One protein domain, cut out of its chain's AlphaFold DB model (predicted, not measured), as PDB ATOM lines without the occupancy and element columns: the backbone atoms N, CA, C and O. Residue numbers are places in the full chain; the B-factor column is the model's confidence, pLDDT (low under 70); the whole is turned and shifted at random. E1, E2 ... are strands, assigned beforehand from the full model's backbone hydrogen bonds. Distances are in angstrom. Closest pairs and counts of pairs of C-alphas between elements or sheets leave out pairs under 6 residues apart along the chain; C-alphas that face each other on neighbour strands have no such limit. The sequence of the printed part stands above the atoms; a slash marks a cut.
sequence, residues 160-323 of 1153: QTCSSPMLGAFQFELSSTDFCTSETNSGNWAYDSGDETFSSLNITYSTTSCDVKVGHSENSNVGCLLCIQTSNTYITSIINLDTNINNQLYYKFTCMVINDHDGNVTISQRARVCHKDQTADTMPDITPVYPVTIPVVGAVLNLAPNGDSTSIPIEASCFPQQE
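AT A GLANCE: This is residues 160 to 323 of the 1153 residues of an uncharacterized protein of Mytilus galloprovincialis (UniProt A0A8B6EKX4). With little regular structure, this is one strongly twisted, curled sheet of five strands with long loops round it, residues 160 to 199 before it and 272 to 323 after. Of 164 printed residues, 38 are in named strands, class all strand, with no named helix. The order E1 - E2 - E3 - E4 - E5 is a meander, each strand the antiparallel neighbour of the one before. The whole is compact, radius of gyration of the C-alphas 15.2 A, spanning 47 by 44 by 32 A.

HOW THE PARTS SIT: Edge strand E1, residues 200 to 202, forms a hairpin with E2, residues 221 to 230; N 201 and O 222 are within hydrogen-bond range at 2.8 A. E2 bends by 59 degrees at residue 225. E2 and E3, residues 233 to 240, are a hairpin, with N 228 and O 235 at 3.0 A. E3 and E4, residues 253 to 261, are a hairpin, with N 236 and O 256 at 2.9 A. E4 and edge strand E5, residues 264 to 271, are a hairpin, with N 257 and O 268 at 2.9 A. Residues 319 to 320 pair parallel with residues 228 to 229 of E2.

IN THESE COORDINATES: E1 begins at C-alpha 200 (0.971, -56.326, -42.994) and E5 ends at C-alpha 271 (18.925, -54.715, -45.015). From first to last C-alpha E2 measures 26.3 A and E4 25.8 A.

THE WHOLE: The farthest C-alphas, of Tyr 290 and Thr 310, are 48.0 A apart. The printed part has no cut; links E1 to E2 and E3 to E4 are long. pLDDT is under 70 at residues 168 to 198, 201 to 210, 285 to 317 and 322 to 323.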
ATOM      1  N   GLN A 160       3.275 -58.996 -36.270       92.69
ATOM      2  CA  GLN A 160       2.754 -58.165 -35.185       92.69
ATOM      3  C   GLN A 160       2.177 -56.874 -35.771       92.69
ATOM      4  O   GLN A 160       2.566 -56.466 -36.865       92.69
ATOM      5  N   THR A 161       1.264 -56.213 -35.055       89.69
ATOM      6  CA  THR A 161       0.755 -54.889 -35.452       89.69
ATOM      7  C   THR A 161       1.916 -53.906 -35.610       89.69
ATOM      8  O   THR A 161       2.789 -53.827 -34.743       89.69
ATOM      9  N   CYS A 162       1.947 -53.164 -36.716       89.94
ATOM     10  CA  CYS A 162       2.989 -52.167 -36.947       89.94
ATOM     11  C   CYS A 162       2.924 -51.021 -35.923       89.94
ATOM     12  O   CYS A 162       1.851 -50.627 -35.480       89.94
ATOM     13  N   SER A 163       4.086 -50.467 -35.565       88.38
ATOM     14  CA  SER A 163       4.218 -49.313 -34.661       88.38
ATOM     15  C   SER A 163       3.435 -48.097 -35.164       88.38
ATOM     16  O   SER A 163       3.434 -47.863 -36.370       88.38
ATOM     17  N   SER A 164       2.861 -47.271 -34.278       85.81
ATOM     18  CA  SER A 164       2.015 -46.127 -34.685       85.81
ATOM     19  C   SER A 164       2.627 -45.200 -35.759       85.81
ATOM     20  O   SER A 164       1.904 -44.870 -36.694       85.81
ATOM     21  N   PRO A 165       3.935 -44.851 -35.750       85.06
ATOM     22  CA  PRO A 165       4.541 -44.039 -36.822       85.06
ATOM     23  C   PRO A 165       4.665 -44.744 -38.188       85.06
ATOM     24  O   PRO A 165       5.115 -44.141 -39.154       85.06
ATOM     25  N   MET A 166       4.285 -46.024 -38.281       82.88
ATOM     26  CA  MET A 166       4.146 -46.801 -39.522       82.88
ATOM     27  C   MET A 166       2.675 -47.074 -39.895       82.88
ATOM     28  O   MET A 166       2.413 -47.653 -40.949       82.88
ATOM     29  N   LEU A 167       1.715 -46.667 -39.060       78.25
ATOM     30  CA  LEU A 167       0.279 -46.787 -39.316       78.25
ATOM     31  C   LEU A 167      -0.253 -45.477 -39.904       78.25
ATOM     32  O   LEU A 167      -0.877 -44.679 -39.208       78.25
ATOM     33  N   GLY A 168       0.002 -45.229 -41.190       65.06
ATOM     34  CA  GLY A 168      -0.412 -43.967 -41.796       65.06
ATOM     35  C   GLY A 168      -0.269 -43.856 -43.309       65.06
ATOM     36  O   GLY A 168       0.143 -44.775 -44.016       65.06
ATOM     37  N   ALA A 169      -0.667 -42.679 -43.787       62.22
ATOM     38  CA  ALA A 169      -0.580 -42.238 -45.170       62.22
ATOM     39  C   ALA A 169       0.627 -41.303 -45.315       62.22
ATOM     40  O   ALA A 169       0.736 -40.325 -44.579       62.22
ATOM     41  N   PHE A 170       1.537 -41.619 -46.237       59.53
ATOM     42  CA  PHE A 170       2.952 -41.278 -46.108       59.53
ATOM     43  C   PHE A 170       3.533 -40.730 -47.410       59.53
ATOM     44  O   PHE A 170       3.829 -41.488 -48.327       59.53
ATOM     45  N   GLN A 171       3.717 -39.413 -47.510       59.78
ATOM     46  CA  GLN A 171       4.412 -38.836 -48.665       59.78
ATOM     47  C   GLN A 171       5.921 -39.070 -48.528       59.78
ATOM     48  O   GLN A 171       6.517 -38.785 -47.495       59.78
ATOM     49  N   PHE A 172       6.525 -39.638 -49.573       59.62
ATOM     50  CA  PHE A 172       7.937 -40.007 -49.579       59.62
ATOM     51  C   PHE A 172       8.755 -38.822 -50.099       59.62
ATOM     52  O   PHE A 172       8.592 -38.412 -51.246       59.62
ATOM     53  N   GLU A 173       9.653 -38.306 -49.267       57.66
ATOM     54  CA  GLU A 173      10.740 -37.420 -49.673       57.66
ATOM     55  C   GLU A 173      12.063 -38.133 -49.359       57.66
ATOM     56  O   GLU A 173      12.213 -38.747 -48.302       57.66
ATOM     57  N   LEU A 174      13.013 -38.112 -50.296       58.16
ATOM     58  CA  LEU A 174      14.391 -38.537 -50.043       58.16
ATOM     59  C   LEU A 174      15.242 -37.274 -49.977       58.16
ATOM     60  O   LEU A 174      15.136 -36.441 -50.873       58.16
ATOM     61  N   SER A 175      16.114 -37.138 -48.973       53.56
ATOM     62  CA  SER A 175      16.947 -35.934 -48.818       53.56
ATOM     63  C   SER A 175      18.167 -35.914 -49.756       53.56
ATOM     64  O   SER A 175      19.068 -35.089 -49.593       53.56
ATOM     65  N   SER A 176      18.221 -36.829 -50.727       53.78
ATOM     66  CA  SER A 176      19.090 -36.742 -51.897       53.78
ATOM     67  C   SER A 176      18.619 -35.619 -52.823       53.78
ATOM     68  O   SER A 176      17.424 -35.429 -53.020       53.78
ATOM     69  N   THR A 177      19.551 -34.910 -53.464       47.97
ATOM     70  CA  THR A 177      19.221 -33.828 -54.418       47.97
ATOM     71  C   THR A 177      18.385 -34.291 -55.611       47.97
ATOM     72  O   THR A 177      17.692 -33.481 -56.225       47.97
ATOM     73  N   ASP A 178      18.435 -35.586 -55.925       47.41
ATOM     74  CA  ASP A 178      17.459 -36.250 -56.779       47.41
ATOM     75  C   ASP A 178      16.205 -36.538 -55.939       47.41
ATOM     76  O   ASP A 178      16.096 -37.569 -55.268       47.41
ATOM     77  N   PHE A 179      15.282 -35.572 -55.928       48.47
ATOM     78  CA  PHE A 179      14.037 -35.668 -55.172       48.47
ATOM     79  C   PHE A 179      13.137 -36.763 -55.743       48.47
ATOM     80  O   PHE A 179      12.555 -36.624 -56.820       48.47
ATOM     81  N   CYS A 180      12.941 -37.806 -54.944       50.97
ATOM     82  CA  CYS A 180      11.923 -38.832 -55.138       50.97
ATOM     83  C   CYS A 180      10.515 -38.291 -54.840       50.97
ATOM     84  O   CYS A 180       9.799 -38.841 -54.007       50.97
ATOM     85  N   THR A 181      10.096 -37.206 -55.497       46.94
ATOM     86  CA  THR A 181       8.704 -36.766 -55.388       46.94
ATOM     87  C   THR A 181       7.799 -37.890 -55.896       46.94
ATOM     88  O   THR A 181       7.941 -38.402 -57.012       46.94
ATOM     89  N   SER A 182       6.852 -38.320 -55.061       46.94
ATOM     90  CA  SER A 182       5.764 -39.178 -55.521       46.94
ATOM     91  C   SER A 182       4.883 -38.344 -56.455       46.94
ATOM     92  O   SER A 182       4.138 -37.488 -55.976       46.94
ATOM     93  N   GLU A 183       5.007 -38.539 -57.774       43.69
ATOM     94  CA  GLU A 183       4.395 -37.672 -58.794       43.69
ATOM     95  C   GLU A 183       2.863 -37.584 -58.681       43.69
ATOM     96  O   GLU A 183       2.109 -38.349 -59.289       43.69
ATOM     97  N   THR A 184       2.403 -36.579 -57.932       40.62
ATOM     98  CA  THR A 184       1.063 -35.970 -57.991       40.62
ATOM     99  C   THR A 184      -0.106 -36.947 -58.118       40.62
ATOM    100  O   THR A 184      -1.064 -36.704 -58.847       40.62
ATOM    101  N   ASN A 185      -0.062 -38.033 -57.353       40.19
ATOM    102  CA  ASN A 185      -1.258 -38.758 -56.964       40.19
ATOM    103  C   ASN A 185      -1.222 -38.942 -55.457       40.19
ATOM    104  O   ASN A 185      -0.308 -39.568 -54.923       40.19
ATOM    105  N   SER A 186      -2.265 -38.452 -54.789       40.25
ATOM    106  CA  SER A 186      -2.682 -38.970 -53.494       40.25
ATOM    107  C   SER A 186      -3.135 -40.415 -53.705       40.25
ATOM    108  O   SER A 186      -4.326 -40.701 -53.862       40.25
ATOM    109  N   GLY A 187      -2.168 -41.326 -53.786       38.50
ATOM    110  CA  GLY A 187      -2.423 -42.734 -53.566       38.50
ATOM    111  C   GLY A 187      -2.958 -42.834 -52.152       38.50
ATOM    112  O   GLY A 187      -2.194 -42.713 -51.203       38.50
ATOM    113  N   ASN A 188      -4.274 -42.973 -52.008       38.59
ATOM    114  CA  ASN A 188      -4.866 -43.234 -50.710       38.59
ATOM    115  C   ASN A 188      -4.370 -44.612 -50.270       38.59
ATOM    116  O   ASN A 188      -4.986 -45.626 -50.600       38.59
ATOM    117  N   TRP A 189      -3.268 -44.640 -49.515       46.53
ATOM    118  CA  TRP A 189      -3.037 -45.674 -48.519       46.53
ATOM    119  C   TRP A 189      -4.250 -45.596 -47.602       46.53
ATOM    120  O   TRP A 189      -4.356 -44.714 -46.747       46.53
ATOM    121  N   ALA A 190      -5.244 -46.427 -47.900       38.62
ATOM    122  CA  ALA A 190      -6.449 -46.492 -47.114       38.62
ATOM    123  C   ALA A 190      -6.046 -47.077 -45.764       38.62
ATOM    124  O   ALA A 190      -5.890 -48.288 -45.620       38.62
ATOM    125  N   TYR A 191      -5.891 -46.190 -44.784       45.38
ATOM    126  CA  TYR A 191      -6.221 -46.506 -43.408       45.38
ATOM    127  C   TYR A 191      -7.705 -46.889 -43.405       45.38
ATOM    128  O   TYR A 191      -8.587 -46.045 -43.232       45.38
ATOM    129  N   ASP A 192      -7.988 -48.148 -43.749       46.53
ATOM    130  CA  ASP A 192      -9.338 -48.694 -43.757       46.53
ATOM    131  C   ASP A 192      -9.731 -48.910 -42.297       46.53
ATOM    132  O   ASP A 192      -9.479 -49.951 -41.696       46.53
ATOM    133  N   SER A 193     -10.245 -47.831 -41.706       49.44
ATOM    134  CA  SER A 193     -10.395 -47.592 -40.261       49.44
ATOM    135  C   SER A 193     -11.283 -48.588 -39.494       49.44
ATOM    136  O   SER A 193     -11.604 -48.345 -38.336       49.44
ATOM    137  N   GLY A 194     -11.711 -49.680 -40.133       53.94
ATOM    138  CA  GLY A 194     -12.439 -50.788 -39.518       53.94
ATOM    139  C   GLY A 194     -11.603 -52.036 -39.210       53.94
ATOM    140  O   GLY A 194     -12.117 -52.898 -38.502       53.94
ATOM    141  N   ASP A 195     -10.367 -52.162 -39.712       54.12
ATOM    142  CA  ASP A 195      -9.514 -53.346 -39.494       54.12
ATOM    143  C   ASP A 195      -8.321 -53.000 -38.576       54.12
ATOM    144  O   ASP A 195      -7.221 -52.668 -39.010       54.12
ATOM    145  N   GLU A 196      -8.551 -53.047 -37.260       52.31
ATOM    146  CA  GLU A 196      -7.641 -52.554 -36.203       52.31
ATOM    147  C   GLU A 196      -6.311 -53.343 -36.057       52.31
ATOM    148  O   GLU A 196      -5.530 -53.097 -35.136       52.31
ATOM    149  N   THR A 197      -6.021 -54.293 -36.952       58.12
ATOM    150  CA  THR A 197      -4.875 -55.219 -36.876       58.12
ATOM    151  C   THR A 197      -3.986 -55.184 -38.124       58.12
ATOM    152  O   THR A 197      -3.695 -56.220 -38.726       58.12
ATOM    153  N   PHE A 198      -3.516 -53.996 -38.517       67.56
ATOM    154  CA  PHE A 198      -2.527 -53.821 -39.591       67.56
ATOM    155  C   PHE A 198      -1.145 -54.383 -39.198       67.56
ATOM    156  O   PHE A 198      -0.256 -53.669 -38.729       67.56
ATOM    157  N   SER A 199      -0.970 -55.694 -39.382       72.12
ATOM    158  CA  SER A 199       0.304 -56.408 -39.206       72.12
ATOM    159  C   SER A 199       1.098 -56.552 -40.514       72.12
ATOM    160  O   SER A 199       2.328 -56.621 -40.502       72.12
ATOM    161  N   SER A 200       0.404 -56.522 -41.656       70.31
ATOM    162  CA  SER A 200       0.971 -56.326 -42.994       70.31
ATOM    163  C   SER A 200       0.796 -54.877 -43.453       70.31
ATOM    164  O   SER A 200      -0.289 -54.314 -43.308       70.31
ATOM    165  N   LEU A 201       1.827 -54.308 -44.077       69.44
ATOM    166  CA  LEU A 201       1.852 -52.950 -44.612       69.44
ATOM    167  C   LEU A 201       2.232 -52.992 -46.100       69.44
ATOM    168  O   LEU A 201       3.338 -53.383 -46.466       69.44
ATOM    169  N   ASN A 202       1.311 -52.571 -46.967       63.09
ATOM    170  CA  ASN A 202       1.549 -52.465 -48.408       63.09
ATOM    171  C   ASN A 202       2.015 -51.040 -48.746       63.09
ATOM    172  O   ASN A 202       1.202 -50.131 -48.945       63.09
ATOM    173  N   ILE A 203       3.332 -50.831 -48.769       66.25
ATOM    174  CA  ILE A 203       3.942 -49.503 -48.903       66.25
ATOM    175  C   ILE A 203       3.916 -49.061 -50.373       66.25
ATOM    176  O   ILE A 203       4.915 -49.129 -51.075       66.25
ATOM    177  N   THR A 204       2.774 -48.607 -50.880       58.84
ATOM    178  CA  THR A 204       2.684 -48.157 -52.280       58.84
ATOM    179  C   THR A 204       3.518 -46.884 -52.506       58.84
ATOM    180  O   THR A 204       3.155 -45.821 -52.008       58.84
ATOM    181  N   TYR A 205       4.605 -46.979 -53.282       63.56
ATOM    182  CA  TYR A 205       5.422 -45.847 -53.754       63.56
ATOM    183  C   TYR A 205       5.634 -45.890 -55.280       63.56
ATOM    184  O   TYR A 205       5.428 -46.913 -55.936       63.56
ATOM    185  N   SER A 206       6.047 -44.760 -55.865       61.28
ATOM    186  CA  SER A 206       6.306 -44.631 -57.308       61.28
ATOM    187  C   SER A 206       7.617 -45.322 -57.700       61.28
ATOM    188  O   SER A 206       8.693 -44.728 -57.675       61.28
ATOM    189  N   THR A 207       7.542 -46.591 -58.103       61.47
ATOM    190  CA  THR A 207       8.710 -47.367 -58.564       61.47
ATOM    191  C   THR A 207       9.347 -46.828 -59.850       61.47
ATOM    192  O   THR A 207      10.465 -47.224 -60.172       61.47
ATOM    193  N   THR A 208       8.667 -45.927 -60.570       66.44
ATOM    194  CA  THR A 208       9.152 -45.252 -61.785       66.44
ATOM    195  C   THR A 208       9.911 -43.953 -61.526       66.44
ATOM    196  O   THR A 208      10.680 -43.550 -62.395       66.44
ATOM    197  N   SER A 209       9.721 -43.305 -60.369       62.50
ATOM    198  CA  SER A 209      10.563 -42.178 -59.929       62.50
ATOM    199  C   SER A 209      11.578 -42.574 -58.849       62.50
ATOM    200  O   SER A 209      12.518 -41.820 -58.616       62.50
ATOM    201  N   CYS A 210      11.441 -43.759 -58.236       65.69
ATOM    202  CA  CYS A 210      12.285 -44.205 -57.129       65.69
ATOM    203  C   CYS A 210      12.967 -45.563 -57.353       65.69
ATOM    204  O   CYS A 210      12.357 -46.635 -57.240       65.69
ATOM    205  N   ASP A 211      14.286 -45.514 -57.559       72.88
ATOM    206  CA  ASP A 211      15.178 -46.679 -57.492       72.88
ATOM    207  C   ASP A 211      15.291 -47.241 -56.066       72.88
ATOM    208  O   ASP A 211      15.438 -48.451 -55.892       72.88
ATOM    209  N   VAL A 212      15.157 -46.393 -55.038       72.56
ATOM    210  CA  VAL A 212      15.142 -46.815 -53.630       72.56
ATOM    211  C   VAL A 212      13.932 -47.705 -53.358       72.56
ATOM    212  O   VAL A 212      12.792 -47.321 -53.618       72.56
ATOM    213  N   LYS A 213      14.185 -48.899 -52.812       83.38
ATOM    214  CA  LYS A 213      13.152 -49.884 -52.477       83.38
ATOM    215  C   LYS A 213      12.885 -49.878 -50.978       83.38
ATOM    216  O   LYS A 213      13.758 -50.229 -50.181       83.38
ATOM    217  N   VAL A 214      11.688 -49.449 -50.588       83.75
ATOM    218  CA  VAL A 214      11.286 -49.397 -49.177       83.75
ATOM    219  C   VAL A 214      11.130 -50.823 -48.643       83.75
ATOM    220  O   VAL A 214      10.621 -51.708 -49.331       83.75
ATOM    221  N   GLY A 215      11.659 -51.074 -47.450       88.62
ATOM    222  CA  GLY A 215      11.728 -52.397 -46.833       88.62
ATOM    223  C   GLY A 215      12.608 -53.415 -47.563       88.62
ATOM    224  O   GLY A 215      12.595 -54.585 -47.186       88.62
ATOM    225  N   HIS A 216      13.373 -52.997 -48.581       91.88
ATOM    226  CA  HIS A 216      14.041 -53.886 -49.541       91.88
ATOM    227  C   HIS A 216      13.067 -54.903 -50.173       91.88
ATOM    228  O   HIS A 216      13.366 -56.097 -50.270       91.88
ATOM    229  N   SER A 217      11.890 -54.416 -50.581       91.62
ATOM    230  CA  SER A 217      10.823 -55.178 -51.238       91.62
ATOM    231  C   SER A 217      10.589 -54.691 -52.676       91.62
ATOM    232  O   SER A 217      10.669 -53.496 -52.964       91.62
ATOM    233  N   GLU A 218      10.324 -55.630 -53.585       89.62
ATOM    234  CA  GLU A 218      10.051 -55.400 -55.008       89.62
ATOM    235  C   GLU A 218       8.632 -54.873 -55.229       89.62
ATOM    236  O   GLU A 218       8.448 -53.884 -55.937       89.62
ATOM    237  N   ASN A 219       7.635 -55.509 -54.601       86.19
ATOM    238  CA  ASN A 219       6.226 -55.110 -54.708       86.19
ATOM    239  C   ASN A 219       5.760 -54.281 -53.502       86.19
ATOM    240  O   ASN A 219       4.598 -53.893 -53.437       86.19
ATOM    241  N   SER A 220       6.669 -53.969 -52.575       84.06
ATOM    242  CA  SER A 220       6.421 -53.209 -51.337       84.06
ATOM    243  C   SER A 220       5.504 -53.921 -50.330       84.06
ATOM    244  O   SER A 220       4.892 -53.289 -49.467       84.06
ATOM    245  N   ASN A 221       5.420 -55.246 -50.449       88.75
ATOM    246  CA  ASN A 221       4.618 -56.132 -49.618       88.75
ATOM    247  C   ASN A 221       5.434 -56.558 -48.390       88.75
ATOM    248  O   ASN A 221       6.226 -57.502 -48.459       88.75
ATOM    249  N   VAL A 222       5.270 -55.853 -47.272       92.50
ATOM    250  CA  VAL A 222       6.016 -56.111 -46.032       92.50
ATOM    251  C   VAL A 222       5.076 -56.338 -44.849       92.50
ATOM    252  O   VAL A 222       3.889 -56.021 -44.906       92.50
ATOM    253  N   GLY A 223       5.594 -56.890 -43.757       93.38
ATOM    254  CA  GLY A 223       4.865 -56.996 -42.492       93.38
ATOM    255  C   GLY A 223       5.770 -56.742 -41.296       93.38
ATOM    256  O   GLY A 223       6.977 -56.978 -41.368       93.38
ATOM    257  N   CYS A 224       5.212 -56.239 -40.202       95.50
ATOM    258  CA  CYS A 224       5.979 -55.944 -38.996       95.50
ATOM    259  C   CYS A 224       6.176 -57.213 -38.158       95.50
ATOM    260  O   CYS A 224       5.251 -58.001 -37.994       95.50
ATOM    261  N   LEU A 225       7.390 -57.431 -37.643       96.19
ATOM    262  CA  LEU A 225       7.723 -58.580 -36.786       96.19
ATOM    263  C   LEU A 225       7.948 -58.172 -35.333       96.19
ATOM    264  O   LEU A 225       7.540 -58.880 -34.421       96.19
ATOM    265  N   LEU A 226       8.632 -57.048 -35.121       96.19
ATOM    266  CA  LEU A 226       8.986 -56.534 -33.802       96.19
ATOM    267  C   LEU A 226       9.133 -55.021 -33.878       96.19
ATOM    268  O   LEU A 226       9.729 -54.517 -34.826       96.19
ATOM    269  N   CYS A 227       8.679 -54.327 -32.841       95.56
ATOM    270  CA  CYS A 227       9.036 -52.944 -32.563       95.56
ATOM    271  C   CYS A 227       9.570 -52.850 -31.130       95.56
ATOM    272  O   CYS A 227       8.906 -53.322 -30.206       95.56
ATOM    273  N   ILE A 228      10.738 -52.230 -30.948       95.06
ATOM    274  CA  ILE A 228      11.267 -51.829 -29.636       95.06
ATOM    275  C   ILE A 228      11.252 -50.302 -29.569       95.06
ATOM    276  O   ILE A 228      11.882 -49.649 -30.402       95.06
ATOM    277  N   GLN A 229      10.557 -49.726 -28.586       94.31
ATOM    278  CA  GLN A 229      10.463 -48.272 -28.421       94.31
ATOM    279  C   GLN A 229      11.430 -47.755 -27.345       94.31
ATOM    280  O   GLN A 229      11.467 -48.259 -26.223       94.31
ATOM    281  N   THR A 230      12.188 -46.717 -27.702       92.19
ATOM    282  CA  THR A 230      13.182 -46.000 -26.889       92.19
ATOM    283  C   THR A 230      12.856 -44.500 -26.943       92.19
ATOM    284  O   THR A 230      13.275 -43.793 -27.858       92.19
ATOM    285  N   SER A 231      12.048 -44.009 -25.995       91.25
ATOM    286  CA  SER A 231      11.397 -42.685 -26.066       91.25
ATOM    287  C   SER A 231      10.641 -42.489 -27.393       91.25
ATOM    288  O   SER A 231       9.649 -43.174 -27.630       91.25
ATOM    289  N   ASN A 232      11.114 -41.592 -28.264       91.69
ATOM    290  CA  ASN A 232      10.518 -41.270 -29.563       91.69
ATOM    291  C   ASN A 232      11.107 -42.105 -30.711       91.69
ATOM    292  O   ASN A 232      10.619 -42.041 -31.838       91.69
ATOM    293  N   THR A 233      12.170 -42.868 -30.438       93.62
ATOM    294  CA  THR A 233      12.829 -43.728 -31.418       93.62
ATOM    295  C   THR A 233      12.245 -45.138 -31.364       93.62
ATOM    296  O   THR A 233      12.243 -45.782 -30.317       93.62
ATOM    297  N   TYR A 234      11.789 -45.642 -32.504       94.75
ATOM    298  CA  TYR A 234      11.250 -46.984 -32.679       94.75
ATOM    299  C   TYR A 234      12.218 -47.790 -33.550       94.75
ATOM    300  O   TYR A 234      12.509 -47.423 -34.691       94.75
ATOM    301  N   ILE A 235      12.738 -48.889 -33.009       95.56
ATOM    302  CA  ILE A 235      13.581 -49.840 -33.736       95.56
ATOM    303  C   ILE A 235      12.661 -50.972 -34.192       95.56
ATOM    304  O   ILE A 235      12.348 -51.883 -33.418       95.56
ATOM    305  N   THR A 236      12.195 -50.893 -35.436       95.19
ATOM    306  CA  THR A 236      11.223 -51.833 -36.004       95.19
ATOM    307  C   THR A 236      11.905 -52.764 -36.996       95.19
ATOM    308  O   THR A 236      12.614 -52.327 -37.901       95.19
ATOM    309  N   SER A 237      11.677 -54.068 -36.870       96.31
ATOM    310  CA  SER A 237      12.077 -55.043 -37.881       96.31
ATOM    311  C   SER A 237      10.860 -55.549 -38.638       96.31
ATOM    312  O   SER A 237       9.840 -55.917 -38.048       96.31
ATOM    313  N   ILE A 238      10.990 -55.558 -39.962       95.88
ATOM    314  CA  ILE A 238       9.958 -55.977 -40.900       95.88
ATOM    315  C   ILE A 238      10.440 -57.154 -41.748       95.88
ATOM    316  O   ILE A 238      11.630 -57.280 -42.062       95.88
ATOM    317  N   ILE A 239       9.493 -57.999 -42.140       97.06
ATOM    318  CA  ILE A 239       9.681 -59.085 -43.096       97.06
ATOM    319  C   ILE A 239       9.249 -58.634 -44.489       97.06
ATOM    320  O   ILE A 239       8.250 -57.933 -44.643       97.06
ATOM    321  N   ASN A 240       9.981 -59.071 -45.505       96.31
ATOM    322  CA  ASN A 240       9.543 -58.994 -46.890       96.31
ATOM    323  C   ASN A 240       8.690 -60.233 -47.219       96.31
ATOM    324  O   ASN A 240       9.138 -61.374 -47.048       96.31
ATOM    325  N   LEU A 241       7.460 -59.991 -47.675       95.12
ATOM    326  CA  LEU A 241       6.459 -60.995 -48.044       95.12
ATOM    327  C   LEU A 241       6.396 -61.226 -49.572       95.12
ATOM    328  O   LEU A 241       5.512 -61.933 -50.058       95.12
ATOM    329  N   ASP A 242       7.319 -60.646 -50.344       93.69
ATOM    330  CA  ASP A 242       7.521 -60.965 -51.759       93.69
ATOM    331  C   ASP A 242       7.975 -62.414 -51.978       93.69
ATOM    332  O   ASP A 242       8.677 -63.023 -51.171       93.69
ATOM    333  N   THR A 243       7.665 -62.941 -53.161       93.31
ATOM    334  CA  THR A 243       8.212 -64.216 -53.651       93.31
ATOM    335  C   THR A 243       9.622 -64.079 -54.239       93.31
ATOM    336  O   THR A 243      10.337 -65.077 -54.345       93.31
ATOM    337  N   ASN A 244      10.042 -62.867 -54.621       92.75
ATOM    338  CA  ASN A 244      11.349 -62.584 -55.215       92.75
ATOM    339  C   ASN A 244      12.330 -62.059 -54.158       92.75
ATOM    340  O   ASN A 244      12.500 -60.855 -53.986       92.75
ATOM    341  N   ILE A 245      12.982 -62.975 -53.443       93.69
ATOM    342  CA  ILE A 245      13.976 -62.645 -52.417       93.69
ATOM    343  C   ILE A 245      15.333 -63.166 -52.886       93.69
ATOM    344  O   ILE A 245      15.550 -64.371 -52.992       93.69
ATOM    345  N   ASN A 246      16.240 -62.240 -53.206       91.88
ATOM    346  CA  ASN A 246      17.519 -62.530 -53.866       91.88
ATOM    347  C   ASN A 246      18.756 -62.186 -53.015       91.88
ATOM    348  O   ASN A 246      19.871 -62.528 -53.402       91.88
ATOM    349  N   ASN A 247      18.564 -61.537 -51.860       87.19
ATOM    350  CA  ASN A 247      19.607 -61.089 -50.931       87.19
ATOM    351  C   ASN A 247      20.700 -60.197 -51.570       87.19
ATOM    352  O   ASN A 247      21.824 -60.132 -51.069       87.19
ATOM    353  N   GLN A 248      20.363 -59.501 -52.661       87.75
ATOM    354  CA  GLN A 248      21.210 -58.513 -53.349       87.75
ATOM    355  C   GLN A 248      20.516 -57.147 -53.434       87.75
ATOM    356  O   GLN A 248      21.111 -56.120 -53.128       87.75
ATOM    357  N   LEU A 249      19.241 -57.155 -53.829       87.19
ATOM    358  CA  LEU A 249      18.354 -55.989 -53.872       87.19
ATOM    359  C   LEU A 249      17.141 -56.188 -52.956       87.19
ATOM    360  O   LEU A 249      16.692 -55.245 -52.310       87.19
ATOM    361  N   TYR A 250      16.641 -57.427 -52.879       92.94
ATOM    362  CA  TYR A 250      15.460 -57.790 -52.102       92.94
ATOM    363  C   TYR A 250      15.846 -58.761 -50.989       92.94
ATOM    364  O   TYR A 250      16.355 -59.855 -51.259       92.94
ATOM    365  N   TYR A 251      15.614 -58.360 -49.742       94.94
ATOM    366  CA  TYR A 251      16.053 -59.078 -48.543       94.94
ATOM    367  C   TYR A 251      14.850 -59.572 -47.742       94.94
ATOM    368  O   TYR A 251      13.853 -58.867 -47.638       94.94
ATOM    369  N   LYS A 252      14.954 -60.766 -47.139       96.19
ATOM    370  CA  LYS A 252      13.878 -61.364 -46.319       96.19
ATOM    371  C   LYS A 252      13.494 -60.505 -45.112       96.19
ATOM    372  O   LYS A 252      12.336 -60.503 -44.717       96.19
ATOM    373  N   PHE A 253      14.461 -59.777 -44.558       97.12
ATOM    374  CA  PHE A 253      14.297 -58.909 -43.398       97.12
ATOM    375  C   PHE A 253      14.899 -57.534 -43.678       97.12
ATOM    376  O   PHE A 253      15.935 -57.435 -44.344       97.12
ATOM    377  N   THR A 254      14.302 -56.502 -43.095       95.88
ATOM    378  CA  THR A 254      14.851 -55.144 -43.009       95.88
ATOM    379  C   THR A 254      14.692 -54.643 -41.577       95.88
ATOM    380  O   THR A 254      13.667 -54.888 -40.942       95.88
ATOM    381  N   CYS A 255      15.698 -53.935 -41.063       95.88
ATOM    382  CA  CYS A 255      15.537 -53.096 -39.880       95.88
ATOM    383  C   CYS A 255      15.289 -51.648 -40.304       95.88
ATOM    384  O   CYS A 255      15.977 -51.125 -41.186       95.88
ATOM    385  N   MET A 256      14.329 -51.008 -39.651       93.62
ATOM    386  CA  MET A 256      14.062 -49.582 -39.708       93.62
ATOM    387  C   MET A 256      14.338 -48.976 -38.333       93.62
ATOM    388  O   MET A 256      13.898 -49.511 -37.317       93.62
ATOM    389  N   VAL A 257      15.061 -47.859 -38.302       94.00
ATOM    390  CA  VAL A 257      15.122 -46.988 -37.125       94.00
ATOM    391  C   VAL A 257      14.323 -45.746 -37.473       94.00
ATOM    392  O   VAL A 257      14.565 -45.117 -38.499       94.00
ATOM    393  N   ILE A 258      13.329 -45.459 -36.649       92.69
ATOM    394  CA  ILE A 258      12.256 -44.499 -36.890       92.69
ATOM    395  C   ILE A 258      12.277 -43.510 -35.728       92.69
ATOM    396  O   ILE A 258      12.428 -43.947 -34.593       92.69
ATOM    397  N   ASN A 259      12.120 -42.213 -35.961       93.06
ATOM    398  CA  ASN A 259      12.010 -41.211 -34.899       93.06
ATOM    399  C   ASN A 259      10.807 -40.309 -35.174       93.06
ATOM    400  O   ASN A 259      10.716 -39.757 -36.265       93.06
ATOM    401  N   ASP A 260       9.895 -40.173 -34.213       88.75
ATOM    402  CA  ASP A 260       8.694 -39.333 -34.337       88.75
ATOM    403  C   ASP A 260       8.857 -38.039 -33.524       88.75
ATOM    404  O   ASP A 260       9.007 -38.071 -32.296       88.75
ATOM    405  N   HIS A 261       8.867 -36.892 -34.208       87.56
ATOM    406  CA  HIS A 261       9.037 -35.574 -33.600       87.56
ATOM    407  C   HIS A 261       7.998 -34.578 -34.136       87.56
ATOM    408  O   HIS A 261       8.040 -34.153 -35.293       87.56
ATOM    409  N   ASP A 262       7.067 -34.176 -33.268       84.00
ATOM    410  CA  ASP A 262       5.957 -33.257 -33.571       84.00
ATOM    411  C   ASP A 262       5.103 -33.669 -34.792       84.00
ATOM    412  O   ASP A 262       4.581 -32.817 -35.512       84.00
ATOM    413  N   GLY A 263       4.968 -34.976 -35.052       76.12
ATOM    414  CA  GLY A 263       4.249 -35.499 -36.218       76.12
ATOM    415  C   GLY A 263       5.034 -35.421 -37.532       76.12
ATOM    416  O   GLY A 263       4.462 -35.669 -38.592       76.12
ATOM    417  N   ASN A 264       6.330 -35.100 -37.478       79.12
ATOM    418  CA  ASN A 264       7.282 -35.428 -38.534       79.12
ATOM    419  C   ASN A 264       8.013 -36.699 -38.107       79.12
ATOM    420  O   ASN A 264       8.791 -36.686 -37.150       79.12
ATOM    421  N   VAL A 265       7.786 -37.793 -38.826       82.44
ATOM    422  CA  VAL A 265       8.603 -38.998 -38.664       82.44
ATOM    423  C   VAL A 265       9.848 -38.870 -39.544       82.44
ATOM    424  O   VAL A 265       9.752 -38.361 -40.659       82.44
ATOM    425  N   THR A 266      10.999 -39.359 -39.080       85.50
ATOM    426  CA  THR A 266      12.172 -39.661 -39.917       85.50
ATOM    427  C   THR A 266      12.490 -41.155 -39.832       85.50
ATOM    428  O   THR A 266      12.216 -41.792 -38.813       85.50
ATOM    429  N   ILE A 267      13.010 -41.758 -40.911       87.44
ATOM    430  CA  ILE A 267      13.283 -43.206 -40.987       87.44
ATOM    431  C   ILE A 267      14.611 -43.473 -41.699       87.44
ATOM    432  O   ILE A 267      14.810 -43.032 -42.826       87.44
ATOM    433  N   SER A 268      15.464 -44.318 -41.116       90.50
ATOM    434  CA  SER A 268      16.540 -44.996 -41.842       90.50
ATOM    435  C   SER A 268      16.213 -46.478 -41.976       90.50
ATOM    436  O   SER A 268      15.679 -47.098 -41.056       90.50
ATOM    437  N   GLN A 269      16.559 -47.076 -43.116       91.25
ATOM    438  CA  GLN A 269      16.366 -48.505 -43.358       91.25
ATOM    439  C   GLN A 269      17.682 -49.204 -43.686       91.25
ATOM    440  O   GLN A 269      18.544 -48.662 -44.377       91.25
ATOM    441  N   ARG A 270      17.825 -50.442 -43.216       91.75
ATOM    442  CA  ARG A 270      19.014 -51.270 -43.411       91.75
ATOM    443  C   ARG A 270      18.617 -52.720 -43.643       91.75
ATOM    444  O   ARG A 270      17.853 -53.297 -42.870       91.75
ATOM    445  N   ALA A 271      19.152 -53.313 -44.706       93.12
ATOM    446  CA  ALA A 271      18.925 -54.715 -45.015       93.12
ATOM    447  C   ALA A 271      19.329 -55.613 -43.833       93.12
ATOM    448  O   ALA A 271      20.388 -55.433 -43.224       93.12
ATOM    449  N   ARG A 272      18.504 -56.626 -43.564       93.56
ATOM    450  CA  ARG A 272      18.699 -57.684 -42.564       93.56
ATOM    451  C   ARG A 272      18.605 -57.245 -41.101       93.56
ATOM    452  O   ARG A 272      17.628 -57.584 -40.444       93.56
ATOM    453  N   VAL A 273      19.618 -56.549 -40.587       92.88
ATOM    454  CA  VAL A 273      19.778 -56.197 -39.163       92.88
ATOM    455  C   VAL A 273      20.257 -54.756 -39.024       92.88
ATOM    456  O   VAL A 273      21.016 -54.272 -39.870       92.88
ATOM    457  N   CYS A 274      19.843 -54.074 -37.956       92.62
ATOM    458  CA  CYS A 274      20.229 -52.687 -37.702       92.62
ATOM    459  C   CYS A 274      21.750 -52.565 -37.487       92.62
ATOM    460  O   CYS A 274      22.434 -53.541 -37.160       92.62
ATOM    461  N   HIS A 275      22.305 -51.362 -37.656       90.06
ATOM    462  CA  HIS A 275      23.642 -51.088 -37.121       90.06
ATOM    463  C   HIS A 275      23.548 -50.713 -35.645       90.06
ATOM    464  O   HIS A 275      22.594 -50.058 -35.238       90.06
ATOM    465  N   LYS A 276      24.579 -51.046 -34.860       88.38
ATOM    466  CA  LYS A 276      24.661 -50.651 -33.443       88.38
ATOM    467  C   LYS A 276      24.634 -49.121 -33.239       88.38
ATOM    468  O   LYS A 276      24.249 -48.672 -32.167       88.38
ATOM    469  N   ASP A 277      25.044 -48.383 -34.279       89.38
ATOM    470  CA  ASP A 277      25.134 -46.917 -34.362       89.38
ATOM    471  C   ASP A 277      24.125 -46.324 -35.386       89.38
ATOM    472  O   ASP A 277      24.374 -45.265 -35.954       89.38
ATOM    473  N   GLN A 278      23.041 -47.036 -35.728       90.31
ATOM    474  CA  GLN A 278      22.023 -46.547 -36.674       90.31
ATOM    475  C   GLN A 278      21.024 -45.626 -35.965       90.31
ATOM    476  O   GLN A 278      20.376 -46.056 -35.016       90.31
ATOM    477  N   THR A 279      20.855 -44.397 -36.458       91.94
ATOM    478  CA  THR A 279      19.781 -43.482 -36.024       91.94
ATOM    479  C   THR A 279      18.711 -43.370 -37.110       91.94
ATOM    480  O   THR A 279      18.884 -43.907 -38.204       91.94
ATOM    481  N   ALA A 280      17.600 -42.681 -36.844       90.19
ATOM    482  CA  ALA A 280      16.571 -42.452 -37.860       90.19
ATOM    483  C   ALA A 280      17.065 -41.572 -39.025       90.19
ATOM    484  O   ALA A 280      16.719 -41.810 -40.177       90.19
ATOM    485  N   ASP A 281      17.946 -40.612 -38.751       85.06
ATOM    486  CA  ASP A 281      18.468 -39.684 -39.764       85.06
ATOM    487  C   ASP A 281      19.772 -40.187 -40.403       85.06
ATOM    488  O   ASP A 281      20.091 -39.850 -41.546       85.06
ATOM    489  N   THR A 282      20.540 -41.018 -39.684       82.44
ATOM    490  CA  THR A 282      21.852 -41.505 -40.127       82.44
ATOM    491  C   THR A 282      21.918 -43.029 -40.201       82.44
ATOM    492  O   THR A 282      21.878 -43.751 -39.204       82.44
ATOM    493  N   MET A 283      22.104 -43.526 -41.424       79.62
ATOM    494  CA  MET A 283      22.664 -44.853 -41.650       79.62
ATOM    495  C   MET A 283      24.197 -44.716 -41.598       79.62
ATOM    496  O   MET A 283      24.756 -44.076 -42.491       79.62
ATOM    497  N   PRO A 284      24.894 -45.265 -40.585       74.88
ATOM    498  CA  PRO A 284      26.349 -45.177 -40.503       74.88
ATOM    499  C   PRO A 284      26.986 -45.876 -41.706       74.88
ATOM    500  O   PRO A 284      26.574 -46.981 -42.077       74.88
ATOM    501  N   ASP A 285      27.979 -45.212 -42.305       59.62
ATOM    502  CA  ASP A 285      28.594 -45.609 -43.573       59.62
ATOM    503  C   ASP A 285      29.341 -46.945 -43.447       59.62
ATOM    504  O   ASP A 285      30.505 -47.029 -43.046       59.62
ATOM    505  N   ILE A 286      28.632 -48.025 -43.776       55.88
ATOM    506  CA  ILE A 286      29.230 -49.337 -43.969       55.88
ATOM    507  C   ILE A 286      29.960 -49.350 -45.307       55.88
ATOM    508  O   ILE A 286      29.365 -49.633 -46.347       55.88
ATOM    509  N   THR A 287      31.277 -49.138 -45.238       49.31
ATOM    510  CA  THR A 287      32.228 -49.421 -46.322       49.31
ATOM    511  C   THR A 287      31.805 -50.700 -47.062       49.31
ATOM    512  O   THR A 287      31.697 -51.742 -46.405       49.31
ATOM    513  N   PRO A 288      31.525 -50.662 -48.379       43.53
ATOM    514  CA  PRO A 288      30.725 -51.695 -49.038       43.53
ATOM    515  C   PRO A 288      31.462 -53.037 -49.151       43.53
ATOM    516  O   PRO A 288      32.217 -53.296 -50.093       43.53
ATOM    517  N   VAL A 289      31.215 -53.919 -48.180       38.75
ATOM    518  CA  VAL A 289      31.695 -55.303 -48.168       38.75
ATOM    519  C   VAL A 289      30.834 -56.129 -49.129       38.75
ATOM    520  O   VAL A 289      29.843 -56.736 -48.734       38.75
ATOM    521  N   TYR A 290      31.268 -56.161 -50.394       31.19
ATOM    522  CA  TYR A 290      30.628 -56.837 -51.537       31.19
ATOM    523  C   TYR A 290      29.357 -56.123 -52.074       31.19
ATOM    524  O   TYR A 290      28.908 -55.137 -51.491       31.19
ATOM    525  N   PRO A 291      28.935 -56.406 -53.328       35.66
ATOM    526  CA  PRO A 291      28.702 -55.314 -54.276       35.66
ATOM    527  C   PRO A 291      27.314 -54.660 -54.220       35.66
ATOM    528  O   PRO A 291      26.302 -55.308 -54.454       35.66
ATOM    529  N   VAL A 292      27.336 -53.329 -54.103       34.75
ATOM    530  CA  VAL A 292      26.265 -52.392 -54.495       34.75
ATOM    531  C   VAL A 292      24.905 -52.650 -53.832       34.75
ATOM    532  O   VAL A 292      23.863 -52.668 -54.481       34.75
ATOM    533  N   THR A 293      24.896 -52.695 -52.501       33.19
ATOM    534  CA  THR A 293      23.838 -51.967 -51.787       33.19
ATOM    535  C   THR A 293      24.206 -50.483 -51.848       33.19
ATOM    536  O   THR A 293      25.297 -50.115 -51.412       33.19
ATOM    537  N   ILE A 294      23.342 -49.626 -52.398       35.50
ATOM    538  CA  ILE A 294      23.487 -48.175 -52.210       35.50
ATOM    539  C   ILE A 294      23.111 -47.898 -50.748       35.50
ATOM    540  O   ILE A 294      21.974 -48.197 -50.378       35.50
ATOM    541  N   PRO A 295      24.009 -47.365 -49.898       38.97
ATOM    542  CA  PRO A 295      23.608 -46.926 -48.574       38.97
ATOM    543  C   PRO A 295      22.748 -45.675 -48.764       38.97
ATOM    544  O   PRO A 295      23.257 -44.614 -49.123       38.97
ATOM    545  N   VAL A 296      21.434 -45.794 -48.564       43.38
ATOM    546  CA  VAL A 296      20.510 -44.653 -48.673       43.38
ATOM    547  C   VAL A 296      20.562 -43.843 -47.374       43.38
ATOM    548  O   VAL A 296      19.599 -43.753 -46.611       43.38
ATOM    549  N   VAL A 297      21.746 -43.295 -47.100       38.72
ATOM    550  CA  VAL A 297      21.983 -42.322 -46.033       38.72
ATOM    551  C   VAL A 297      21.150 -41.087 -46.366       38.72
ATOM    552  O   VAL A 297      21.316 -40.510 -47.438       38.72
ATOM    553  N   GLY A 298      20.233 -40.696 -45.481       39.00
ATOM    554  CA  GLY A 298      19.319 -39.588 -45.764       39.00
ATOM    555  C   GLY A 298      18.092 -39.955 -46.611       39.00
ATOM    556  O   GLY A 298      17.547 -39.110 -47.316       39.00
ATOM    557  N   ALA A 299      17.569 -41.179 -46.502       39.56
ATOM    558  CA  ALA A 299      16.151 -41.420 -46.797       39.56
ATOM    559  C   ALA A 299      15.240 -40.780 -45.722       39.56
ATOM    560  O   ALA A 299      14.396 -41.476 -45.175       39.56
ATOM    561  N   VAL A 300      15.446 -39.496 -45.373       42.84
ATOM    562  CA  VAL A 300      14.748 -38.785 -44.281       42.84
ATOM    563  C   VAL A 300      13.265 -38.684 -44.611       42.84
ATOM    564  O   VAL A 300      12.803 -37.748 -45.260       42.84
ATOM    565  N   LEU A 301      12.541 -39.724 -44.214       51.88
ATOM    566  CA  LEU A 301      11.225 -40.006 -44.739       51.88
ATOM    567  C   LEU A 301      10.168 -39.180 -44.013       51.88
ATOM    568  O   LEU A 301       9.529 -39.696 -43.111       51.88
ATOM    569  N   ASN A 302      10.012 -37.913 -44.400       47.88
ATOM    570  CA  ASN A 302       9.134 -36.930 -43.756       47.88
ATOM    571  C   ASN A 302       7.643 -37.331 -43.807       47.88
ATOM    572  O   ASN A 302       6.888 -36.880 -44.673       47.88
ATOM    573  N   LEU A 303       7.198 -38.169 -42.866       53.91
ATOM    574  CA  LEU A 303       5.828 -38.695 -42.835       53.91
ATOM    575  C   LEU A 303       4.839 -37.682 -42.255       53.91
ATOM    576  O   LEU A 303       4.391 -37.820 -41.122       53.91
ATOM    577  N   ALA A 304       4.466 -36.680 -43.049       50.31
ATOM    578  CA  ALA A 304       3.372 -35.780 -42.703       50.31
ATOM    579  C   ALA A 304       2.022 -36.539 -42.725       50.31
ATOM    580  O   ALA A 304       1.608 -36.987 -43.801       50.31
ATOM    581  N   PRO A 305       1.303 -36.682 -41.592       55.19
ATOM    582  CA  PRO A 305      -0.001 -37.338 -41.573       55.19
ATOM    583  C   PRO A 305      -1.034 -36.519 -42.361       55.19
ATOM    584  O   PRO A 305      -1.119 -35.297 -42.226       55.19
ATOM    585  N   ASN A 306      -1.855 -37.194 -43.174       51.59
ATOM    586  CA  ASN A 306      -2.818 -36.558 -44.084       51.59
ATOM    587  C   ASN A 306      -4.028 -35.905 -43.366       51.59
ATOM    588  O   ASN A 306      -5.156 -36.385 -43.440       51.59
ATOM    589  N   GLY A 307      -3.805 -34.743 -42.749       45.56
ATOM    590  CA  GLY A 307      -4.750 -33.619 -42.707       45.56
ATOM    591  C   GLY A 307      -5.957 -33.655 -41.757       45.56
ATOM    592  O   GLY A 307      -6.470 -32.576 -41.465       45.56
ATOM    593  N   ASP A 308      -6.410 -34.809 -41.258       51.06
ATOM    594  CA  ASP A 308      -7.576 -34.901 -40.352       51.06
ATOM    595  C   ASP A 308      -7.228 -35.621 -39.037       51.06
ATOM    596  O   ASP A 308      -7.420 -36.821 -38.861       51.06
ATOM    597  N   SER A 309      -6.653 -34.863 -38.102       50.06
ATOM    598  CA  SER A 309      -6.060 -35.358 -36.849       50.06
ATOM    599  C   SER A 309      -7.078 -35.738 -35.757       50.06
ATOM    600  O   SER A 309      -6.750 -35.680 -34.572       50.06
ATOM    601  N   THR A 310      -8.333 -36.038 -36.108       54.47
ATOM    602  CA  THR A 310      -9.448 -36.095 -35.140       54.47
ATOM    603  C   THR A 310      -9.773 -37.489 -34.586       54.47
ATOM    604  O   THR A 310     -10.435 -37.583 -33.550       54.47
ATOM    605  N   SER A 311      -9.273 -38.567 -35.197       51.16
ATOM    606  CA  SER A 311      -9.333 -39.928 -34.644       51.16
ATOM    607  C   SER A 311      -8.061 -40.262 -33.860       51.16
ATOM    608  O   SER A 311      -6.972 -40.277 -34.432       51.16
ATOM    609  N   ILE A 312      -8.200 -40.575 -32.568       47.53
ATOM    610  CA  ILE A 312      -7.089 -41.039 -31.721       47.53
ATOM    611  C   ILE A 312      -6.569 -42.375 -32.287       47.53
ATOM    612  O   ILE A 312      -7.375 -43.301 -32.421       47.53
ATOM    613  N   PRO A 313      -5.271 -42.509 -32.619       51.78
ATOM    614  CA  PRO A 313      -4.719 -43.779 -33.074       51.78
ATOM    615  C   PRO A 313      -4.731 -44.802 -31.936       51.78
ATOM    616  O   PRO A 313      -4.476 -44.476 -30.776       51.78
ATOM    617  N   ILE A 314      -5.003 -46.061 -32.275       52.59
ATOM    618  CA  ILE A 314      -4.864 -47.177 -31.339       52.59
ATOM    619  C   ILE A 314      -3.371 -47.345 -31.039       52.59
ATOM    620  O   ILE A 314      -2.571 -47.482 -31.966       52.59
ATOM    621  N   GLU A 315      -2.994 -47.341 -29.757       56.03
ATOM    622  CA  GLU A 315      -1.610 -47.552 -29.323       56.03
ATOM    623  C   GLU A 315      -1.157 -48.983 -29.656       56.03
ATOM    624  O   GLU A 315      -1.284 -49.913 -28.857       56.03
ATOM    625  N   ALA A 316      -0.626 -49.167 -30.865       60.62
ATOM    626  CA  ALA A 316       0.017 -50.404 -31.275       60.62
ATOM    627  C   ALA A 316       1.222 -50.666 -30.363       60.62
ATOM    628  O   ALA A 316       2.208 -49.924 -30.389       60.62
ATOM    629  N   SER A 317       1.125 -51.712 -29.541       69.88
ATOM    630  CA  SER A 317       2.081 -51.998 -28.475       69.88
ATOM    631  C   SER A 317       3.423 -52.489 -29.021       69.88
ATOM    632  O   SER A 317       3.700 -53.690 -29.068       69.88
ATOM    633  N   CYS A 318       4.287 -51.546 -29.390       86.75
ATOM    634  CA  CYS A 318       5.725 -51.768 -29.363       86.75
ATOM    635  C   CYS A 318       6.131 -52.298 -27.986       86.75
ATOM    636  O   CYS A 318       5.571 -51.886 -26.968       86.75
ATOM    637  N   PHE A 319       7.132 -53.172 -27.938       84.81
ATOM    638  CA  PHE A 319       7.729 -53.542 -26.665       84.81
ATOM    639  C   PHE A 319       8.403 -52.283 -26.100       84.81
ATOM    640  O   PHE A 319       9.322 -51.757 -26.744       84.81
ATOM    641  N   PRO A 320       7.960 -51.757 -24.941       78.12
ATOM    642  CA  PRO A 320       8.691 -50.683 -24.295       78.12
ATOM    643  C   PRO A 320      10.075 -51.225 -23.953       78.12
ATOM    644  O   PRO A 320      10.198 -52.381 -23.534       78.12
ATOM    645  N   GLN A 321      11.120 -50.414 -24.113       74.06
ATOM    646  CA  GLN A 321      12.423 -50.768 -23.570       74.06
ATOM    647  C   GLN A 321      12.256 -51.052 -22.072       74.06
ATOM    648  O   GLN A 321      12.056 -50.137 -21.271       74.06
ATOM    649  N   GLN A 322      12.367 -52.322 -21.685       63.38
ATOM    650  CA  GLN A 322      12.539 -52.681 -20.289       63.38
ATOM    651  C   GLN A 322      13.939 -52.211 -19.903       63.38
ATOM    652  O   GLN A 322      14.925 -52.905 -20.147       63.38
ATOM    653  N   GLU A 323      14.032 -50.991 -19.373       58.62
ATOM    654  CA  GLU A 323      15.282 -50.476 -18.834       58.62
ATOM    655  C   GLU A 323      15.822 -51.491 -17.835       58.62
ATOM    656  O   GLU A 323      15.192 -51.786 -16.818       58.62
TER     657      GLU A 323